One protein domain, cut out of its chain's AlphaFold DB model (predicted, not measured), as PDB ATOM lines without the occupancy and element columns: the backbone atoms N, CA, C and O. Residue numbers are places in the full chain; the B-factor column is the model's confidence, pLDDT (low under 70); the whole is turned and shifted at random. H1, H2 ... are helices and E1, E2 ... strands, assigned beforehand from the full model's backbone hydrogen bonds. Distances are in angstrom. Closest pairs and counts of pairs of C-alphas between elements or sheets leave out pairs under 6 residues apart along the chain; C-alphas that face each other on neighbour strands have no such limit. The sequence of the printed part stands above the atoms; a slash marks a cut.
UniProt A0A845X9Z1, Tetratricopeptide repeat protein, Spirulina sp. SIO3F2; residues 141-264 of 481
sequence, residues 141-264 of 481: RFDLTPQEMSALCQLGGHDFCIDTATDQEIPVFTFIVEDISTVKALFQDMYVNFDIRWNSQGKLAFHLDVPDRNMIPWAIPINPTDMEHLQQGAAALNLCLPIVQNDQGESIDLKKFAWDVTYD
ATOM      1  N   ARG A 141     -36.972   5.735 -27.144       40.31
ATOM      2  CA  ARG A 141     -36.210   6.995 -27.116       40.31
ATOM      3  C   ARG A 141     -35.368   7.126 -28.383       40.31
ATOM      4  O   ARG A 141     -34.663   6.183 -28.725       40.31
ATOM      5  N   PHE A 142     -35.346   8.316 -28.973       46.81
ATOM      6  CA  PHE A 142     -34.341   8.729 -29.952       46.81
ATOM      7  C   PHE A 142     -33.753  10.058 -29.484       46.81
ATOM      8  O   PHE A 142     -34.495  11.027 -29.402       46.81
ATOM      9  N   ASP A 143     -32.458  10.117 -29.174       55.59
ATOM     10  CA  ASP A 143     -31.768  11.388 -28.923       55.59
ATOM     11  C   ASP A 143     -30.285  11.272 -29.302       55.59
ATOM     12  O   ASP A 143     -29.585  10.411 -28.774       55.59
ATOM     13  N   LEU A 144     -29.822  12.171 -30.180       51.81
ATOM     14  CA  LEU A 144     -28.413  12.568 -30.290       51.81
ATOM     15  C   LEU A 144     -28.242  13.939 -29.606       51.81
ATOM     16  O   LEU A 144     -29.009  14.892 -29.808       51.81
ATOM     17  N   THR A 145     -27.230  14.052 -28.759       54.66
ATOM     18  CA  THR A 145     -26.819  15.252 -28.030       54.66
ATOM     19  C   THR A 145     -26.081  16.235 -28.947       54.66
ATOM     20  O   THR A 145     -25.536  15.844 -29.976       54.66
ATOM     21  N   PRO A 146     -25.990  17.535 -28.595       50.06
ATOM     22  CA  PRO A 146     -25.235  18.505 -29.390       50.06
ATOM     23  C   PRO A 146     -23.735  18.162 -29.465       50.06
ATOM     24  O   PRO A 146     -23.071  18.539 -30.421       50.06
ATOM     25  N   GLN A 147     -23.213  17.427 -28.476       56.81
ATOM     26  CA  GLN A 147     -21.848  16.893 -28.476       56.81
ATOM     27  C   GLN A 147     -21.680  15.740 -29.462       56.81
ATOM     28  O   GLN A 147     -20.748  15.787 -30.257       56.81
ATOM     29  N   GLU A 148     -22.594  14.765 -29.473       60.50
ATOM     30  CA  GLU A 148     -22.613  13.709 -30.500       60.50
ATOM     31  C   GLU A 148     -22.735  14.325 -31.897       60.50
ATOM     32  O   GLU A 148     -22.072  13.897 -32.832       60.50
ATOM     33  N   MET A 149     -23.475  15.425 -32.018       56.22
ATOM     34  CA  MET A 149     -23.619  16.162 -33.269       56.22
ATOM     35  C   MET A 149     -22.399  16.976 -33.691       56.22
ATOM     36  O   MET A 149     -22.154  17.117 -34.886       56.22
ATOM     37  N   SER A 150     -21.640  17.518 -32.740       54.19
ATOM     38  CA  SER A 150     -20.372  18.195 -33.021       54.19
ATOM     39  C   SER A 150     -19.257  17.200 -33.335       54.19
ATOM     40  O   SER A 150     -18.353  17.547 -34.083       54.19
ATOM     41  N   ALA A 151     -19.317  15.989 -32.775       57.91
ATOM     42  CA  ALA A 151     -18.369  14.915 -33.060       57.91
ATOM     43  C   ALA A 151     -18.545  14.349 -34.477       57.91
ATOM     44  O   ALA A 151     -17.584  13.876 -35.071       57.91
ATOM     45  N   LEU A 152     -19.753  14.447 -35.045       60.59
ATOM     46  CA  LEU A 152     -20.002  13.982 -36.406       60.59
ATOM     47  C   LEU A 152     -19.260  14.791 -37.469       60.59
ATOM     48  O   LEU A 152     -19.059  14.236 -38.533       60.59
ATOM     49  N   CYS A 153     -18.843  16.037 -37.226       57.09
ATOM     50  CA  CYS A 153     -18.154  16.855 -38.229       57.09
ATOM     51  C   CYS A 153     -16.715  17.150 -37.774       57.09
ATOM     52  O   CYS A 153     -16.508  17.938 -36.853       57.09
ATOM     53  N   GLN A 154     -15.720  16.533 -38.417       56.66
ATOM     54  CA  GLN A 154     -14.307  16.715 -38.051       56.66
ATOM     55  C   GLN A 154     -13.673  17.921 -38.745       56.66
ATOM     56  O   GLN A 154     -12.934  18.678 -38.120       56.66
ATOM     57  N   LEU A 155     -13.943  18.087 -40.042       57.81
ATOM     58  CA  LEU A 155     -13.322  19.078 -40.917       57.81
ATOM     59  C   LEU A 155     -14.290  19.457 -42.042       57.81
ATOM     60  O   LEU A 155     -15.153  18.680 -42.435       57.81
ATOM     61  N   GLY A 156     -14.146  20.667 -42.562       57.84
ATOM     62  CA  GLY A 156     -14.831  21.118 -43.764       57.84
ATOM     63  C   GLY A 156     -13.812  21.658 -44.749       57.84
ATOM     64  O   GLY A 156     -12.877  22.343 -44.332       57.84
ATOM     65  N   GLY A 157     -13.969  21.334 -46.028       62.66
ATOM     66  CA  GLY A 157     -13.065  21.759 -47.092       62.66
ATOM     67  C   GLY A 157     -13.811  22.413 -48.248       62.66
ATOM     68  O   GLY A 157     -14.983  22.122 -48.494       62.66
ATOM     69  N   HIS A 158     -13.114  23.303 -48.944       66.44
ATOM     70  CA  HIS A 158     -13.445  23.717 -50.301       66.44
ATOM     71  C   HIS A 158     -12.565  22.891 -51.240       66.44
ATOM     72  O   HIS A 158     -11.348  22.857 -51.073       66.44
ATOM     73  N   ASP A 159     -13.190  22.190 -52.175       66.12
ATOM     74  CA  ASP A 159     -12.510  21.435 -53.225       66.12
ATOM     75  C   ASP A 159     -13.170  21.757 -54.570       66.12
ATOM     76  O   ASP A 159     -14.155  22.502 -54.629       66.12
ATOM     77  N   PHE A 160     -12.648  21.203 -55.654       68.81
ATOM     78  CA  PHE A 160     -13.198  21.369 -56.992       68.81
ATOM     79  C   PHE A 160     -13.465  20.000 -57.614       68.81
ATOM     80  O   PHE A 160     -12.661  19.077 -57.499       68.81
ATOM     81  N   CYS A 161     -14.606  19.852 -58.285       68.69
ATOM     82  CA  CYS A 161     -14.879  18.686 -59.118       68.69
ATOM     83  C   CYS A 161     -15.050  19.109 -60.574       68.69
ATOM     84  O   CYS A 161     -15.516  20.205 -60.852       68.69
ATOM     85  N   ILE A 162     -14.684  18.244 -61.516       68.44
ATOM     86  CA  ILE A 162     -14.922  18.511 -62.937       68.44
ATOM     87  C   ILE A 162     -16.334  18.039 -63.280       68.44
ATOM     88  O   ILE A 162     -16.672  16.865 -63.092       68.44
ATOM     89  N   ASP A 163     -17.158  18.944 -63.799       66.75
ATOM     90  CA  ASP A 163     -18.438  18.594 -64.398       66.75
ATOM     91  C   ASP A 163     -18.203  17.771 -65.661       66.75
ATOM     92  O   ASP A 163     -17.715  18.272 -66.671       66.75
ATOM     93  N   THR A 164     -18.611  16.509 -65.649       67.31
ATOM     94  CA  THR A 164     -18.438  15.641 -66.817       67.31
ATOM     95  C   THR A 164     -19.291  16.064 -68.018       67.31
ATOM     96  O   THR A 164     -19.004  15.640 -69.136       67.31
ATOM     97  N   ALA A 165     -20.323  16.894 -67.819       66.81
ATOM     98  CA  ALA A 165     -21.171  17.394 -68.899       66.81
ATOM     99  C   ALA A 165     -20.630  18.672 -69.560       66.81
ATOM    100  O   ALA A 165     -20.885  18.891 -70.746       66.81
ATOM    101  N   THR A 166     -19.917  19.517 -68.811       69.38
ATOM    102  CA  THR A 166     -19.460  20.838 -69.282       69.38
ATOM    103  C   THR A 166     -17.938  21.000 -69.306       69.38
ATOM    104  O   THR A 166     -17.458  21.988 -69.857       69.38
ATOM    105  N   ASP A 167     -17.190  20.031 -68.767       73.12
ATOM    106  CA  ASP A 167     -15.727  20.044 -68.589       73.12
ATOM    107  C   ASP A 167     -15.228  21.252 -67.768       73.12
ATOM    108  O   ASP A 167     -14.084  21.687 -67.886       73.12
ATOM    109  N   GLN A 168     -16.109  21.827 -66.941       69.38
ATOM    110  CA  GLN A 168     -15.802  22.956 -66.066       69.38
ATOM    111  C   GLN A 168     -15.506  22.488 -64.642       69.38
ATOM    112  O   GLN A 168     -16.158  21.578 -64.130       69.38
ATOM    113  N   GLU A 169     -14.562  23.153 -63.973       70.75
ATOM    114  CA  GLU A 169     -14.371  23.002 -62.531       70.75
ATOM    115  C   GLU A 169     -15.541  23.645 -61.773       70.75
ATOM    116  O   GLU A 169     -15.793  24.849 -61.857       70.75
ATOM    117  N   ILE A 170     -16.261  22.822 -61.018       71.00
ATOM    118  CA  ILE A 170     -17.322  23.213 -60.102       71.00
ATOM    119  C   ILE A 170     -16.734  23.289 -58.691       71.00
ATOM    120  O   ILE A 170     -16.174  22.297 -58.218       71.00
ATOM    121  N   PRO A 171     -16.919  24.399 -57.962       69.94
ATOM    122  CA  PRO A 171     -16.612  24.430 -56.541       69.94
ATOM    123  C   PRO A 171     -17.542  23.498 -55.750       69.94
ATOM    124  O   PRO A 171     -18.774  23.557 -55.856       69.94
ATOM    125  N   VAL A 172     -16.938  22.658 -54.915       75.06
ATOM    126  CA  VAL A 172     -17.613  21.700 -54.041       75.06
ATOM    127  C   VAL A 172     -17.320  22.043 -52.589       75.06
ATOM    128  O   VAL A 172     -16.181  22.315 -52.204       75.06
ATOM    129  N   PHE A 173     -18.367  21.999 -51.771       75.88
ATOM    130  CA  PHE A 173     -18.255  22.190 -50.331       75.88
ATOM    131  C   PHE A 173     -18.468  20.885 -49.618       75.88
ATOM    132  O   PHE A 173     -19.559  20.315 -49.648       75.88
ATOM    133  N   THR A 174     -17.418  20.448 -48.946       79.00
ATOM    134  CA  THR A 174     -17.375  19.123 -48.366       79.00
ATOM    135  C   THR A 174     -17.405  19.220 -46.853       79.00
ATOM    136  O   THR A 174     -16.474  19.740 -46.237       79.00
ATOM    137  N   PHE A 175     -18.460  18.681 -46.250       81.94
ATOM    138  CA  PHE A 175     -18.542  18.407 -44.819       81.94
ATOM    139  C   PHE A 175     -17.974  17.007 -44.567       81.94
ATOM    140  O   PHE A 175     -18.543  16.021 -45.039       81.94
ATOM    141  N   ILE A 176     -16.849  16.916 -43.854       82.19
ATOM    142  CA  ILE A 176     -16.189  15.643 -43.542       82.19
ATOM    143  C   ILE A 176     -16.712  15.115 -42.212       82.19
ATOM    144  O   ILE A 176     -16.661  15.807 -41.186       82.19
ATOM    145  N   VAL A 177     -17.206  13.878 -42.246       83.69
ATOM    146  CA  VAL A 177     -17.850  13.215 -41.115       83.69
ATOM    147  C   VAL A 177     -17.238  11.851 -40.817       83.69
ATOM    148  O   VAL A 177     -16.885  11.110 -41.729       83.69
ATOM    149  N   GLU A 178     -17.151  11.496 -39.533       81.69
ATOM    150  CA  GLU A 178     -16.668  10.172 -39.103       81.69
ATOM    151  C   GLU A 178     -17.680   9.069 -39.435       81.69
ATOM    152  O   GLU A 178     -17.332   8.030 -39.997       81.69
ATOM    153  N   ASP A 179     -18.949   9.300 -39.087       82.12
ATOM    154  CA  ASP A 179     -20.022   8.315 -39.198       82.12
ATOM    155  C   ASP A 179     -21.129   8.809 -40.131       82.12
ATOM    156  O   ASP A 179     -22.143   9.390 -39.725       82.12
ATOM    157  N   ILE A 180     -20.946   8.528 -41.420       85.19
ATOM    158  CA  ILE A 180     -21.925   8.867 -42.452       85.19
ATOM    159  C   ILE A 180     -23.258   8.127 -42.271       85.19
ATOM    160  O   ILE A 180     -24.287   8.614 -42.739       85.19
ATOM    161  N   SER A 181     -23.278   6.974 -41.590       83.62
ATOM    162  CA  SER A 181     -24.516   6.229 -41.327       83.62
ATOM    163  C   SER A 181     -25.378   6.964 -40.309       83.62
ATOM    164  O   SER A 181     -26.581   7.122 -40.525       83.62
ATOM    165  N   THR A 182     -24.759   7.499 -39.257       82.25
ATOM    166  CA  THR A 182     -25.447   8.360 -38.290       82.25
ATOM    167  C   THR A 182     -25.963   9.641 -38.950       82.25
ATOM    168  O   THR A 182     -27.107  10.030 -38.710       82.25
ATOM    169  N   VAL A 183     -25.196  10.266 -39.853       81.50
ATOM    170  CA  VAL A 183     -25.674  11.453 -40.592       81.50
ATOM    171  C   VAL A 183     -26.830  11.117 -41.540       81.50
ATOM    172  O   VAL A 183     -27.814  11.854 -41.592       81.50
ATOM    173  N   LYS A 184     -26.775   9.980 -42.246       83.81
ATOM    174  CA  LYS A 184     -27.894   9.496 -43.075       83.81
ATOM    175  C   LYS A 184     -29.157   9.291 -42.239       83.81
ATOM    176  O   LYS A 184     -30.223   9.736 -42.652       83.81
ATOM    177  N   ALA A 185     -29.035   8.668 -41.066       79.88
ATOM    178  CA  ALA A 185     -30.151   8.475 -40.142       79.88
ATOM    179  C   ALA A 185     -30.690   9.807 -39.594       79.88
ATOM    180  O   ALA A 185     -31.896   9.964 -39.430       79.88
ATOM    181  N   LEU A 186     -29.822  10.795 -39.357       78.75
ATOM    182  CA  LEU A 186     -30.236  12.131 -38.932       78.75
ATOM    183  C   LEU A 186     -31.042  12.861 -40.011       78.75
ATOM    184  O   LEU A 186     -32.029  13.527 -39.699       78.75
ATOM    185  N   PHE A 187     -30.608  12.765 -41.267       81.81
ATOM    186  CA  PHE A 187     -31.287  13.395 -42.399       81.81
ATOM    187  C   PHE A 187     -32.541  12.635 -42.831       81.81
ATOM    188  O   PHE A 187     -33.364  13.189 -43.562       81.81
ATOM    189  N   GLN A 188     -32.702  11.385 -42.392       81.94
ATOM    190  CA  GLN A 188     -33.858  10.567 -42.718       81.94
ATOM    191  C   GLN A 188     -35.148  11.272 -42.283       81.94
ATOM    192  O   GLN A 188     -35.312  11.659 -41.127       81.94
ATOM    193  N   ASP A 189     -36.042  11.479 -43.251       78.31
ATOM    194  CA  ASP A 189     -37.320  12.184 -43.108       78.31
ATOM    195  C   ASP A 189     -37.222  13.652 -42.639       78.31
ATOM    196  O   ASP A 189     -38.245  14.318 -42.472       78.31
ATOM    197  N   MET A 190     -36.021  14.205 -42.460       85.56
ATOM    198  CA  MET A 190     -35.820  15.585 -42.016       85.56
ATOM    199  C   MET A 190     -35.556  16.524 -43.191       85.56
ATOM    200  O   MET A 190     -34.946  16.157 -44.200       85.56
ATOM    201  N   TYR A 191     -35.974  17.783 -43.052       85.69
ATOM    202  CA  TYR A 191     -35.527  18.817 -43.971       85.69
ATOM    203  C   TYR A 191     -34.098  19.244 -43.655       85.69
ATOM    204  O   TYR A 191     -33.786  19.621 -42.525       85.69
ATOM    205  N   VAL A 192     -33.270  19.249 -44.693       84.69
ATOM    206  CA  VAL A 192     -31.917  19.789 -44.663       84.69
ATOM    207  C   VAL A 192     -31.936  21.153 -45.340       84.69
ATOM    208  O   VAL A 192     -32.506  21.308 -46.421       84.69
ATOM    209  N   ASN A 193     -31.342  22.144 -44.691       82.12
ATOM    210  CA  ASN A 193     -31.199  23.491 -45.225       82.12
ATOM    211  C   ASN A 193     -29.726  23.799 -45.456       82.12
ATOM    212  O   ASN A 193     -28.895  23.451 -44.622       82.12
ATOM    213  N   PHE A 194     -29.425  24.482 -46.554       80.56
ATOM    214  CA  PHE A 194     -28.075  24.916 -46.872       80.56
ATOM    215  C   PHE A 194     -28.100  26.390 -47.282       80.56
ATOM    216  O   PHE A 194     -28.851  26.760 -48.186       80.56
ATOM    217  N   ASP A 195     -27.326  27.230 -46.597       79.88
ATOM    218  CA  ASP A 195     -27.253  28.673 -46.843       79.88
ATOM    219  C   ASP A 195     -25.852  29.250 -46.579       79.88
ATOM    220  O   ASP A 195     -24.983  28.610 -45.989       79.88
ATOM    221  N   ILE A 196     -25.610  30.476 -47.058       80.81
ATOM    222  CA  ILE A 196     -24.372  31.227 -46.813       80.81
ATOM    223  C   ILE A 196     -24.700  32.432 -45.935       80.81
ATOM    224  O   ILE A 196     -25.528  33.268 -46.299       80.81
ATOM    225  N   ARG A 197     -24.040  32.537 -44.779       84.44
ATOM    226  CA  ARG A 197     -24.240  33.634 -43.817       84.44
ATOM    227  C   ARG A 197     -23.019  33.823 -42.920       84.44
ATOM    228  O   ARG A 197     -22.081  33.031 -42.950       84.44
ATOM    229  N   TRP A 198     -23.017  34.898 -42.137       86.38
ATOM    230  CA  TRP A 198     -21.980  35.144 -41.136       86.38
ATOM    231  C   TRP A 198     -22.135  34.180 -39.954       86.38
ATOM    232  O   TRP A 198     -23.224  34.033 -39.398       86.38
ATOM    233  N   ASN A 199     -21.039  33.536 -39.560       84.56
ATOM    234  CA  ASN A 199     -20.989  32.698 -38.368       84.56
ATOM    235  C   ASN A 199     -20.775  33.537 -37.091       84.56
ATOM    236  O   ASN A 199     -20.578  34.751 -37.137       84.56
ATOM    237  N   SER A 200     -20.748  32.878 -35.928       81.75
ATOM    238  CA  SER A 200     -20.558  33.532 -34.621       81.75
ATOM    239  C   SER A 200     -19.216  34.258 -34.447       81.75
ATOM    240  O   SER A 200     -19.063  35.035 -33.510       81.75
ATOM    241  N   GLN A 201     -18.245  34.021 -35.333       84.50
ATOM    242  CA  GLN A 201     -16.944  34.691 -35.351       84.50
ATOM    243  C   GLN A 201     -16.899  35.866 -36.342       84.50
ATOM    244  O   GLN A 201     -15.831  36.439 -36.549       84.50
ATOM    245  N   GLY A 202     -18.019  36.204 -36.991       84.62
ATOM    246  CA  GLY A 202     -18.063  37.248 -38.012       84.62
ATOM    247  C   GLY A 202     -17.330  36.861 -39.299       84.62
ATOM    248  O   GLY A 202     -16.820  37.737 -39.990       84.62
ATOM    249  N   LYS A 203     -17.257  35.562 -39.629       85.56
ATOM    250  CA  LYS A 203     -16.745  35.061 -40.919       85.56
ATOM    251  C   LYS A 203     -17.876  34.513 -41.778       85.56
ATOM    252  O   LYS A 203     -18.770  33.851 -41.254       85.56
ATOM    253  N   LEU A 204     -17.832  34.783 -43.081       84.19
ATOM    254  CA  LEU A 204     -18.787  34.223 -44.031       84.19
ATOM    255  C   LEU A 204     -18.570  32.711 -44.052       84.19
ATOM    256  O   LEU A 204     -17.425  32.259 -44.076       84.19
ATOM    257  N   ALA A 205     -19.640  31.934 -43.978       83.56
ATOM    258  CA  ALA A 205     -19.563  30.488 -43.875       83.56
ATOM    259  C   ALA A 205     -20.705  29.821 -44.640       83.56
ATOM    260  O   ALA A 205     -21.799  30.378 -44.754       83.56
ATOM    261  N   PHE A 206     -20.448  28.603 -45.107       82.25
ATOM    262  CA  PHE A 206     -21.488  27.670 -45.517       82.25
ATOM    263  C   PHE A 206     -22.109  27.040 -44.295       82.25
ATOM    264  O   PHE A 206     -21.395  26.434 -43.500       82.25
ATOM    265  N   HIS A 207     -23.419  27.168 -44.163       82.12
ATOM    266  CA  HIS A 207     -24.188  26.601 -43.077       82.12
ATOM    267  C   HIS A 207     -25.029  25.436 -43.593       82.12
ATOM    268  O   HIS A 207     -25.789  25.578 -44.547       82.12
ATOM    269  N   LEU A 208     -24.880  24.278 -42.952       82.56
ATOM    270  CA  LEU A 208     -25.727  23.111 -43.137       82.56
ATOM    271  C   LEU A 208     -26.552  22.898 -41.869       82.56
ATOM    272  O   LEU A 208     -26.004  22.641 -40.795       82.56
ATOM    273  N   ASP A 209     -27.872  22.988 -42.007       81.88
ATOM    274  CA  ASP A 209     -28.811  22.884 -40.896       81.88
ATOM    275  C   ASP A 209     -29.766  21.709 -41.091       81.88
ATOM    276  O   ASP A 209     -30.158  21.366 -42.208       81.88
ATOM    277  N   VAL A 210     -30.263  21.190 -39.969       83.69
ATOM    278  CA  VAL A 210     -31.472  20.360 -39.913       83.69
ATOM    279  C   VAL A 210     -32.504  21.121 -39.076       83.69
ATOM    280  O   VAL A 210     -32.625  20.878 -37.870       83.69
ATOM    281  N   PRO A 211     -33.222  22.103 -39.664       81.31
ATOM    282  CA  PRO A 211     -34.046  23.037 -38.895       81.31
ATOM    283  C   PRO A 211     -35.138  22.351 -38.073       81.31
ATOM    284  O   PRO A 211     -35.526  22.853 -37.022       81.31
ATOM    285  N   ASP A 212     -35.621  21.194 -38.535       83.00
ATOM    286  CA  ASP A 212     -36.663  20.426 -37.851       83.00
ATOM    287  C   ASP A 212     -36.200  19.915 -36.479       83.00
ATOM    288  O   ASP A 212     -36.997  19.829 -35.554       83.00
ATOM    289  N   ARG A 213     -34.899  19.666 -36.303       78.50
ATOM    290  CA  ARG A 213     -34.305  19.187 -35.048       78.50
ATOM    291  C   ARG A 213     -33.762  20.318 -34.158       78.50
ATOM    292  O   ARG A 213     -33.157  20.032 -33.128       78.50
ATOM    293  N   ASN A 214     -33.938  21.583 -34.563       75.81
ATOM    294  CA  ASN A 214     -33.432  22.778 -33.869       75.81
ATOM    295  C   ASN A 214     -31.943  22.671 -33.475       75.81
ATOM    296  O   ASN A 214     -31.533  22.957 -32.347       75.81
ATOM    297  N   MET A 215     -31.137  22.179 -34.410       75.31
ATOM    298  CA  MET A 215     -29.731  21.872 -34.178       75.31
ATOM    299  C   MET A 215     -28.860  23.089 -34.426       75.31
ATOM    300  O   MET A 215     -29.226  23.977 -35.196       75.31
ATOM    301  N   ILE A 216     -27.682  23.100 -33.804       76.38
ATOM    302  CA  ILE A 216     -26.659  24.086 -34.137       76.38
ATOM    303  C   ILE A 216     -26.198  23.809 -35.580       76.38
ATOM    304  O   ILE A 216     -25.773  22.685 -35.853       76.38
ATOM    305  N   PRO A 217     -26.271  24.809 -36.473       79.31
ATOM    306  CA  PRO A 217     -25.730  24.741 -37.825       79.31
ATOM    307  C   PRO A 217     -24.289  24.236 -37.880       79.31
ATOM    308  O   PRO A 217     -23.439  24.738 -37.138       79.31
ATOM    309  N   TRP A 218     -23.973  23.338 -38.810       81.81
ATOM    310  CA  TRP A 218     -22.580  23.073 -39.172       81.81
ATOM    311  C   TRP A 218     -22.088  24.184 -40.086       81.81
ATOM    312  O   TRP A 218     -22.710  24.447 -41.110       81.81
ATOM    313  N   ALA A 219     -20.990  24.844 -39.718       81.56
ATOM    314  CA  ALA A 219     -20.483  26.004 -40.438       81.56
ATOM    315  C   ALA A 219     -19.056  25.769 -40.948       81.56
ATOM    316  O   ALA A 219     -18.155  25.522 -40.146       81.56
ATOM    317  N   ILE A 220     -18.838  25.914 -42.255       80.19
ATOM    318  CA  ILE A 220     -17.506  25.896 -42.878       80.19
ATOM    319  C   ILE A 220     -17.162  27.328 -43.296       80.19
ATOM    320  O   ILE A 220     -17.793  27.847 -44.221       80.19
ATOM    321  N   PRO A 221     -16.207  28.002 -42.626       83.81
ATOM    322  CA  PRO A 221     -15.785  29.342 -43.012       83.81
ATOM    323  C   PRO A 221     -15.254  29.368 -44.445       83.81
ATOM    324  O   PRO A 221     -14.433  28.535 -44.828       83.81
ATOM    325  N   ILE A 222     -15.692  30.360 -45.209       80.38
ATOM    326  CA  ILE A 222     -15.208  30.613 -46.560       80.38
ATOM    327  C   ILE A 222     -13.875  31.342 -46.456       80.38
ATOM    328  O   ILE A 222     -13.761  32.355 -45.756       80.38
ATOM    329  N   ASN A 223     -12.859  30.830 -47.142       79.94
ATOM    330  CA  ASN A 223     -11.593  31.526 -47.261       79.94
ATOM    331  C   ASN A 223     -11.758  32.690 -48.263       79.94
ATOM    332  O   ASN A 223     -12.190  32.462 -49.395       79.94
ATOM    333  N   PRO A 224     -11.426  33.938 -47.881       79.69
ATOM    334  CA  PRO A 224     -11.569  35.091 -48.765       79.69
ATOM    335  C   PRO A 224     -10.854  34.958 -50.115       79.69
ATOM    336  O   PRO A 224     -11.299  35.573 -51.079       79.69
ATOM    337  N   THR A 225      -9.775  34.168 -50.203       81.25
ATOM    338  CA  THR A 225      -9.044  33.948 -51.465       81.25
ATOM    339  C   THR A 225      -9.848  33.178 -52.504       81.25
ATOM    340  O   THR A 225      -9.595  33.322 -53.696       81.25
ATOM    341  N   ASP A 226     -10.835  32.397 -52.072       76.06
ATOM    342  CA  ASP A 226     -11.580  31.504 -52.962       76.06
ATOM    343  C   ASP A 226     -12.823  32.195 -53.524       76.06
ATOM    344  O   ASP A 226     -13.422  31.716 -54.480       76.06
ATOM    345  N   MET A 227     -13.193  33.355 -52.970       75.19
ATOM    346  CA  MET A 227     -14.424  34.080 -53.298       75.19
ATOM    347  C   MET A 227     -14.607  34.324 -54.796       75.19
ATOM    348  O   MET A 227     -15.722  34.192 -55.291       75.19
ATOM    349  N   GLU A 228     -13.536  34.652 -55.519       75.88
ATOM    350  CA  GLU A 228     -13.601  34.879 -56.965       75.88
ATOM    351  C   GLU A 228     -13.954  33.592 -57.730       75.88
ATOM    352  O   GLU A 228     -14.860  33.595 -58.562       75.88
ATOM    353  N   HIS A 229     -13.315  32.470 -57.392       72.69
ATOM    354  CA  HIS A 229     -13.592  31.168 -58.009       72.69
ATOM    355  C   HIS A 229     -15.006  30.681 -57.666       72.69
ATOM    356  O   HIS A 229     -15.725  30.174 -58.526       72.69
ATOM    357  N   LEU A 230     -15.445  30.900 -56.424       74.25
ATOM    358  CA  LEU A 230     -16.797  30.562 -55.984       74.25
ATOM    359  C   LEU A 230     -17.866  31.383 -56.709       74.25
ATOM    360  O   LEU A 230     -18.892  30.836 -57.114       74.25
ATOM    361  N   GLN A 231     -17.619  32.678 -56.917       73.00
ATOM    362  CA  GLN A 231     -18.489  33.554 -57.700       73.00
ATOM    363  C   GLN A 231     -18.579  33.109 -59.160       73.00
ATOM    364  O   GLN A 231     -19.678  33.063 -59.711       73.00
ATOM    365  N   GLN A 232     -17.450  32.748 -59.772       70.38
ATOM    366  CA  GLN A 232     -17.408  32.263 -61.153       70.38
ATOM    367  C   GLN A 232     -18.160  30.935 -61.313       70.38
ATOM    368  O   GLN A 232     -19.026  30.831 -62.182       70.38
ATOM    369  N   GLY A 233     -17.909  29.953 -60.439       68.56
ATOM    370  CA  GLY A 233     -18.602  28.661 -60.467       68.56
ATOM    371  C   GLY A 233     -20.106  28.795 -60.222       68.56
ATOM    372  O   GLY A 233     -20.922  28.240 -60.957       68.56
ATOM    373  N   ALA A 234     -20.496  29.620 -59.249       68.44
ATOM    374  CA  ALA A 234     -21.891  29.953 -58.992       68.44
ATOM    375  C   ALA A 234     -22.585  30.626 -60.184       68.44
ATOM    376  O   ALA A 234     -23.714  30.268 -60.511       68.44
ATOM    377  N   ALA A 235     -21.933  31.593 -60.835       66.75
ATOM    378  CA  ALA A 235     -22.491  32.286 -61.993       66.75
ATOM    379  C   ALA A 235     -22.651  31.352 -63.201       66.75
ATOM    380  O   ALA A 235     -23.621  31.477 -63.948       66.75
ATOM    381  N   ALA A 236     -21.723  30.411 -63.382       65.56
ATOM    382  CA  ALA A 236     -21.750  29.456 -64.483       65.56
ATOM    383  C   ALA A 236     -22.818  28.367 -64.295       65.56
ATOM    384  O   ALA A 236     -23.506  28.001 -65.246       65.56
ATOM    385  N   LEU A 237     -22.972  27.856 -63.070       62.00
ATOM    386  CA  LEU A 237     -23.703  26.607 -62.822       62.00
ATOM    387  C   LEU A 237     -24.972  26.801 -62.000       62.00
ATOM    388  O   LEU A 237     -25.757  25.865 -61.839       62.00
ATOM    389  N   ASN A 238     -25.166  28.004 -61.448       62.94
ATOM    390  CA  ASN A 238     -26.198  28.306 -60.461       62.94
ATOM    391  C   ASN A 238     -26.234  27.263 -59.325       62.94
ATOM    392  O   ASN A 238     -27.285  26.968 -58.749       62.94
ATOM    393  N   LEU A 239     -25.073  26.665 -59.032       63.66
ATOM    394  CA  LEU A 239     -24.887  25.627 -58.037       63.66
ATOM    395  C   LEU A 239     -23.434  25.627 -57.535       63.66
ATOM    396  O   LEU A 239     -22.506  25.563 -58.332       63.66
ATOM    397  N   CYS A 240     -23.242  25.610 -56.222       67.88
ATOM    398  CA  CYS A 240     -22.076  25.027 -55.578       67.88
ATOM    399  C   CYS A 240     -22.552  23.775 -54.849       67.88
ATOM    400  O   CYS A 240     -23.481  23.850 -54.039       67.88
ATOM    401  N   LEU A 241     -21.980  22.621 -55.180       72.88
ATOM    402  CA  LEU A 241     -22.504  21.342 -54.718       72.88
ATOM    403  C   LEU A 241     -22.091  21.103 -53.256       72.88
ATOM    404  O   LEU A 241     -20.893  21.014 -52.982       72.88
ATOM    405  N   PRO A 242     -23.039  20.969 -52.313       78.88
ATOM    406  CA  PRO A 242     -22.719  20.545 -50.964       78.88
ATOM    407  C   PRO A 242     -22.666  19.016 -50.923       78.88
ATOM    408  O   PRO A 242     -23.616  18.339 -51.333       78.88
ATOM    409  N   ILE A 243     -21.570  18.482 -50.402       83.12
ATOM    410  CA  ILE A 243     -21.357  17.053 -50.199       83.12
ATOM    411  C   ILE A 243     -21.061  16.813 -48.724       83.12
ATOM    412  O   ILE A 243     -20.273  17.524 -48.106       83.12
ATOM    413  N   VAL A 244     -21.681  15.786 -48.152       86.25
ATOM    414  CA  VAL A 244     -21.222  15.210 -46.882       86.25
ATOM    415  C   VAL A 244     -20.476  13.930 -47.209       86.25
ATOM    416  O   VAL A 244     -21.049  13.088 -47.895       86.25
ATOM    417  N   GLN A 245     -19.240  13.762 -46.743       87.50
ATOM    418  CA  GLN A 245     -18.449  12.559 -47.023       87.50
ATOM    419  C   GLN A 245     -17.653  12.079 -45.813       87.50
ATOM    420  O   GLN A 245     -17.367  12.863 -44.913       87.50
ATOM    421  N   ASN A 246     -17.267  10.806 -45.807       86.62
ATOM    422  CA  ASN A 246     -16.318  10.262 -44.833       86.62
ATOM    423  C   ASN A 246     -14.939  10.000 -45.456       86.62
ATOM    424  O   ASN A 246     -14.765  10.052 -46.675       86.62
ATOM    425  N   ASP A 247     -13.968   9.647 -44.614       80.75
ATOM    426  CA  ASP A 247     -12.591   9.329 -45.028       80.75
ATOM    427  C   ASP A 247     -12.488   8.084 -45.931       80.75
ATOM    428  O   ASP A 247     -11.442   7.818 -46.522       80.75
ATOM    429  N   GLN A 248     -13.568   7.304 -46.045       82.69
ATOM    430  CA  GLN A 248     -13.655   6.108 -46.889       82.69
ATOM    431  C   GLN A 248     -14.224   6.410 -48.288       82.69
ATOM    432  O   GLN A 248     -14.301   5.507 -49.120       82.69
ATOM    433  N   GLY A 249     -14.605   7.664 -48.561       79.94
ATOM    434  CA  GLY A 249     -15.136   8.111 -49.850       79.94
ATOM    435  C   GLY A 249     -16.637   7.873 -50.048       79.94
ATOM    436  O   GLY A 249     -17.148   8.100 -51.145       79.94
ATOM    437  N   GLU A 250     -17.369   7.432 -49.022       89.25
ATOM    438  CA  GLU A 250     -18.832   7.407 -49.070       89.25
ATOM    439  C   GLU A 250     -19.371   8.838 -48.978       89.25
ATOM    440  O   GLU A 250     -18.855   9.636 -48.195       89.25
ATOM    441  N   SER A 251     -20.429   9.165 -49.731       87.88
ATOM    442  CA  SER A 251     -20.966  10.530 -49.776       87.88
ATOM    443  C   SER A 251     -22.501  10.622 -49.785       87.88
ATOM    444  O   SER A 251     -23.214   9.669 -50.116       87.88
ATOM    445  N   ILE A 252     -23.014  11.787 -49.378       86.62
ATOM    446  CA  ILE A 252     -24.416  12.210 -49.472       86.62
ATOM    447  C   ILE A 252     -24.466  13.458 -50.361       86.62
ATOM    448  O   ILE A 252     -23.877  14.485 -50.022       86.62
ATOM    449  N   ASP A 253     -25.198  13.372 -51.471       81.06
ATOM    450  CA  ASP A 253     -25.441  14.495 -52.382       81.06
ATOM    451  C   ASP A 253     -26.586  15.385 -51.856       81.06
ATOM    452  O   ASP A 253     -27.718  14.924 -51.651       81.06
ATOM    453  N   LEU A 254     -26.297  16.676 -51.650       79.75
ATOM    454  CA  LEU A 254     -27.256  17.676 -51.180       79.75
ATOM    455  C   LEU A 254     -27.728  18.652 -52.276       79.75
ATOM    456  O   LEU A 254     -28.387  19.648 -51.969       79.75
ATOM    457  N   LYS A 255     -27.485  18.360 -53.562       75.56
ATOM    458  CA  LYS A 255     -27.856  19.182 -54.734       75.56
ATOM    459  C   LYS A 255     -29.286  19.701 -54.694       75.56
ATOM    460  O   LYS A 255     -29.535  20.869 -54.983       75.56
ATOM    461  N   LYS A 256     -30.237  18.845 -54.310       70.38
ATOM    462  CA  LYS A 256     -31.666  19.197 -54.244       70.38
ATOM    463  C   LYS A 256     -31.988  20.289 -53.210       70.38
ATOM    464  O   LYS A 256     -33.040  20.914 -53.309       70.38
ATOM    465  N   PHE A 257     -31.103  20.519 -52.238       72.25
ATOM    466  CA  PHE A 257     -31.243  21.540 -51.194       72.25
ATOM    467  C   PHE A 257     -30.500  22.841 -51.533       72.25
ATOM    468  O   PHE A 257     -30.842  23.899 -51.016       72.25
ATOM    469  N   ALA A 258     -29.541  22.799 -52.460       67.25
ATOM    470  CA  ALA A 258     -28.694  23.941 -52.802       67.25
ATOM    471  C   ALA A 258     -29.379  25.015 -53.673       67.25
ATOM    472  O   ALA A 258     -28.813  26.078 -53.892       67.25
ATOM    473  N   TRP A 259     -30.627  24.806 -54.116       60.53
ATOM    474  CA  TRP A 259     -31.393  25.835 -54.841       60.53
ATOM    475  C   TRP A 259     -31.737  27.065 -53.973       60.53
ATOM    476  O   TRP A 259     -32.250  28.044 -54.504       60.53
ATOM    477  N   ASP A 260     -31.628  26.978 -52.637       54.25
ATOM    478  CA  ASP A 260     -31.809  28.132 -51.725       54.25
ATOM    479  C   ASP A 260     -30.525  28.943 -51.536       54.25
ATOM    480  O   ASP A 260     -30.592  30.092 -51.098       54.25
ATOM    481  N   VAL A 261     -29.378  28.401 -51.956       56.66
ATOM    482  CA  VAL A 261     -28.146  29.171 -52.117       56.66
ATOM    483  C   VAL A 261     -28.251  29.937 -53.416       56.66
ATOM    484  O   VAL A 261     -27.549  29.712 -54.388       56.66
ATOM    485  N   THR A 262     -29.185  30.866 -53.465       52.12
ATOM    486  CA  THR A 262     -28.986  32.008 -54.334       52.12
ATOM    487  C   THR A 262     -27.753  32.731 -53.858       52.12
ATOM    488  O   THR A 262     -27.701  33.241 -52.738       52.12
ATOM    489  N   TYR A 263     -26.777  32.698 -54.743       56.19
ATOM    490  CA  TYR A 263     -25.428  33.209 -54.648       56.19
ATOM    491  C   TYR A 263     -25.387  34.721 -54.511       56.19
ATOM    492  O   TYR A 263     -24.788  35.411 -55.335       56.19
ATOM    493  N   ASP A 264     -26.025  35.259 -53.475       56.75
ATOM    494  CA  ASP A 264     -25.771  36.631 -53.092       56.75
ATOM    495  C   ASP A 264     -24.395  36.731 -52.416       56.75
ATOM    496  O   ASP A 264     -24.243  36.926 -51.208       56.75
TER     497      ASP A 264
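This is residues 141 to 264 of the 481 residues of the protein "Tetratricopeptide repeat protein" of Spirulina sp. SIO3F2 (UniProt A0A845X9Z1). Two sheets stand partly face to face with their strands crossed: a twisted one of four strands, drawn out along the long E1 and E2 hairpin, and a small one of three strands, E3, E4 and E5. H3 packs on that hairpin near its turn, H2 packs by E6 and E7, H4 bridges the two sheets at E6 and E3, and H1 with residues 141 to 145 lies at one end of the longest axis. The printed part has 124 residues, with four named helices and seven named strands in the order H1 E1 E2 H2 E3 E4 E5 H3 E6 E7 H4; the class is mixed. The larger sheet, E1 E2 E6 E7, is mixed and the smaller antiparallel. The whole is compact, with a radius of gyration of the C-alphas of 14.5 A and spans of 47 by 33 by 23 A.

In the larger sheet E1, residues 153 to 162, and E2, residues 169 to 177, are an antiparallel hairpin, with N 157 and O 174 within hydrogen-bond range at 3.0 A. E1 bends by 56 degrees at residue 158. E6, residues 241 to 245, is parallel to E2, N 175 to O 243 being 2.8 A. E7, residues 251 to 253, forms a hairpin with E6, N 252 to O 244 being 2.8 A. E3, residues 193 to 198, E4, residues 204 to 209, and E5, residues 218 to 221, form a meander, each strand the antiparallel neighbour of the one before; N 195 to O 207 is 3.0 A and N 206 to O 220 is 2.9 A. The sheets form a sandwich, two sheets face to face, the parts that face each other 10.0 A centre to centre and the strands of the one at 71 degrees to those of the other; the closest C-alphas of E1 and E5 are those of Gly 156 and Ile 220, 5.5 A. H3, residues 224 to 237, is on the larger sheet at a height of 9.0 A, its closest C-alpha pair with E2 being Ile 170 and Gly 233, 5.6 A. H2, residues 180 to 187, is over E6, with C-alphas 180 and 245 closest at 6.8 A. H4, residues 255 to 260, is on both sheets; its closest C-alpha pairs are Leu 241 and Lys 255, 5.8 A, and Phe 194 and Ala 258, 6.0 A. H1, residues 146 to 151, is on neither sheet. Every O i to N i+4 pair is within range in H1 and H2, against 8 of 10 in H3 and 0 of 2 in H4, where 1 of 3 O i to N i+3 pairs is.

E1 spans 25.0 A from C-alpha 153 at (-18.154, 16.855, -38.229), E2 23.8 A and H3 20.4 A. H4 ends at C-alpha 260, (-31.809, 28.132, -51.725).

The farthest C-alphas, those of Arg 141 and Asp 167, are 48.1 A apart. The printed part has no cut and no long link. Its mean pLDDT is 73.7; residues 141 to 166, 168, 171, 233 to 240 and 258 to 264 are under 70.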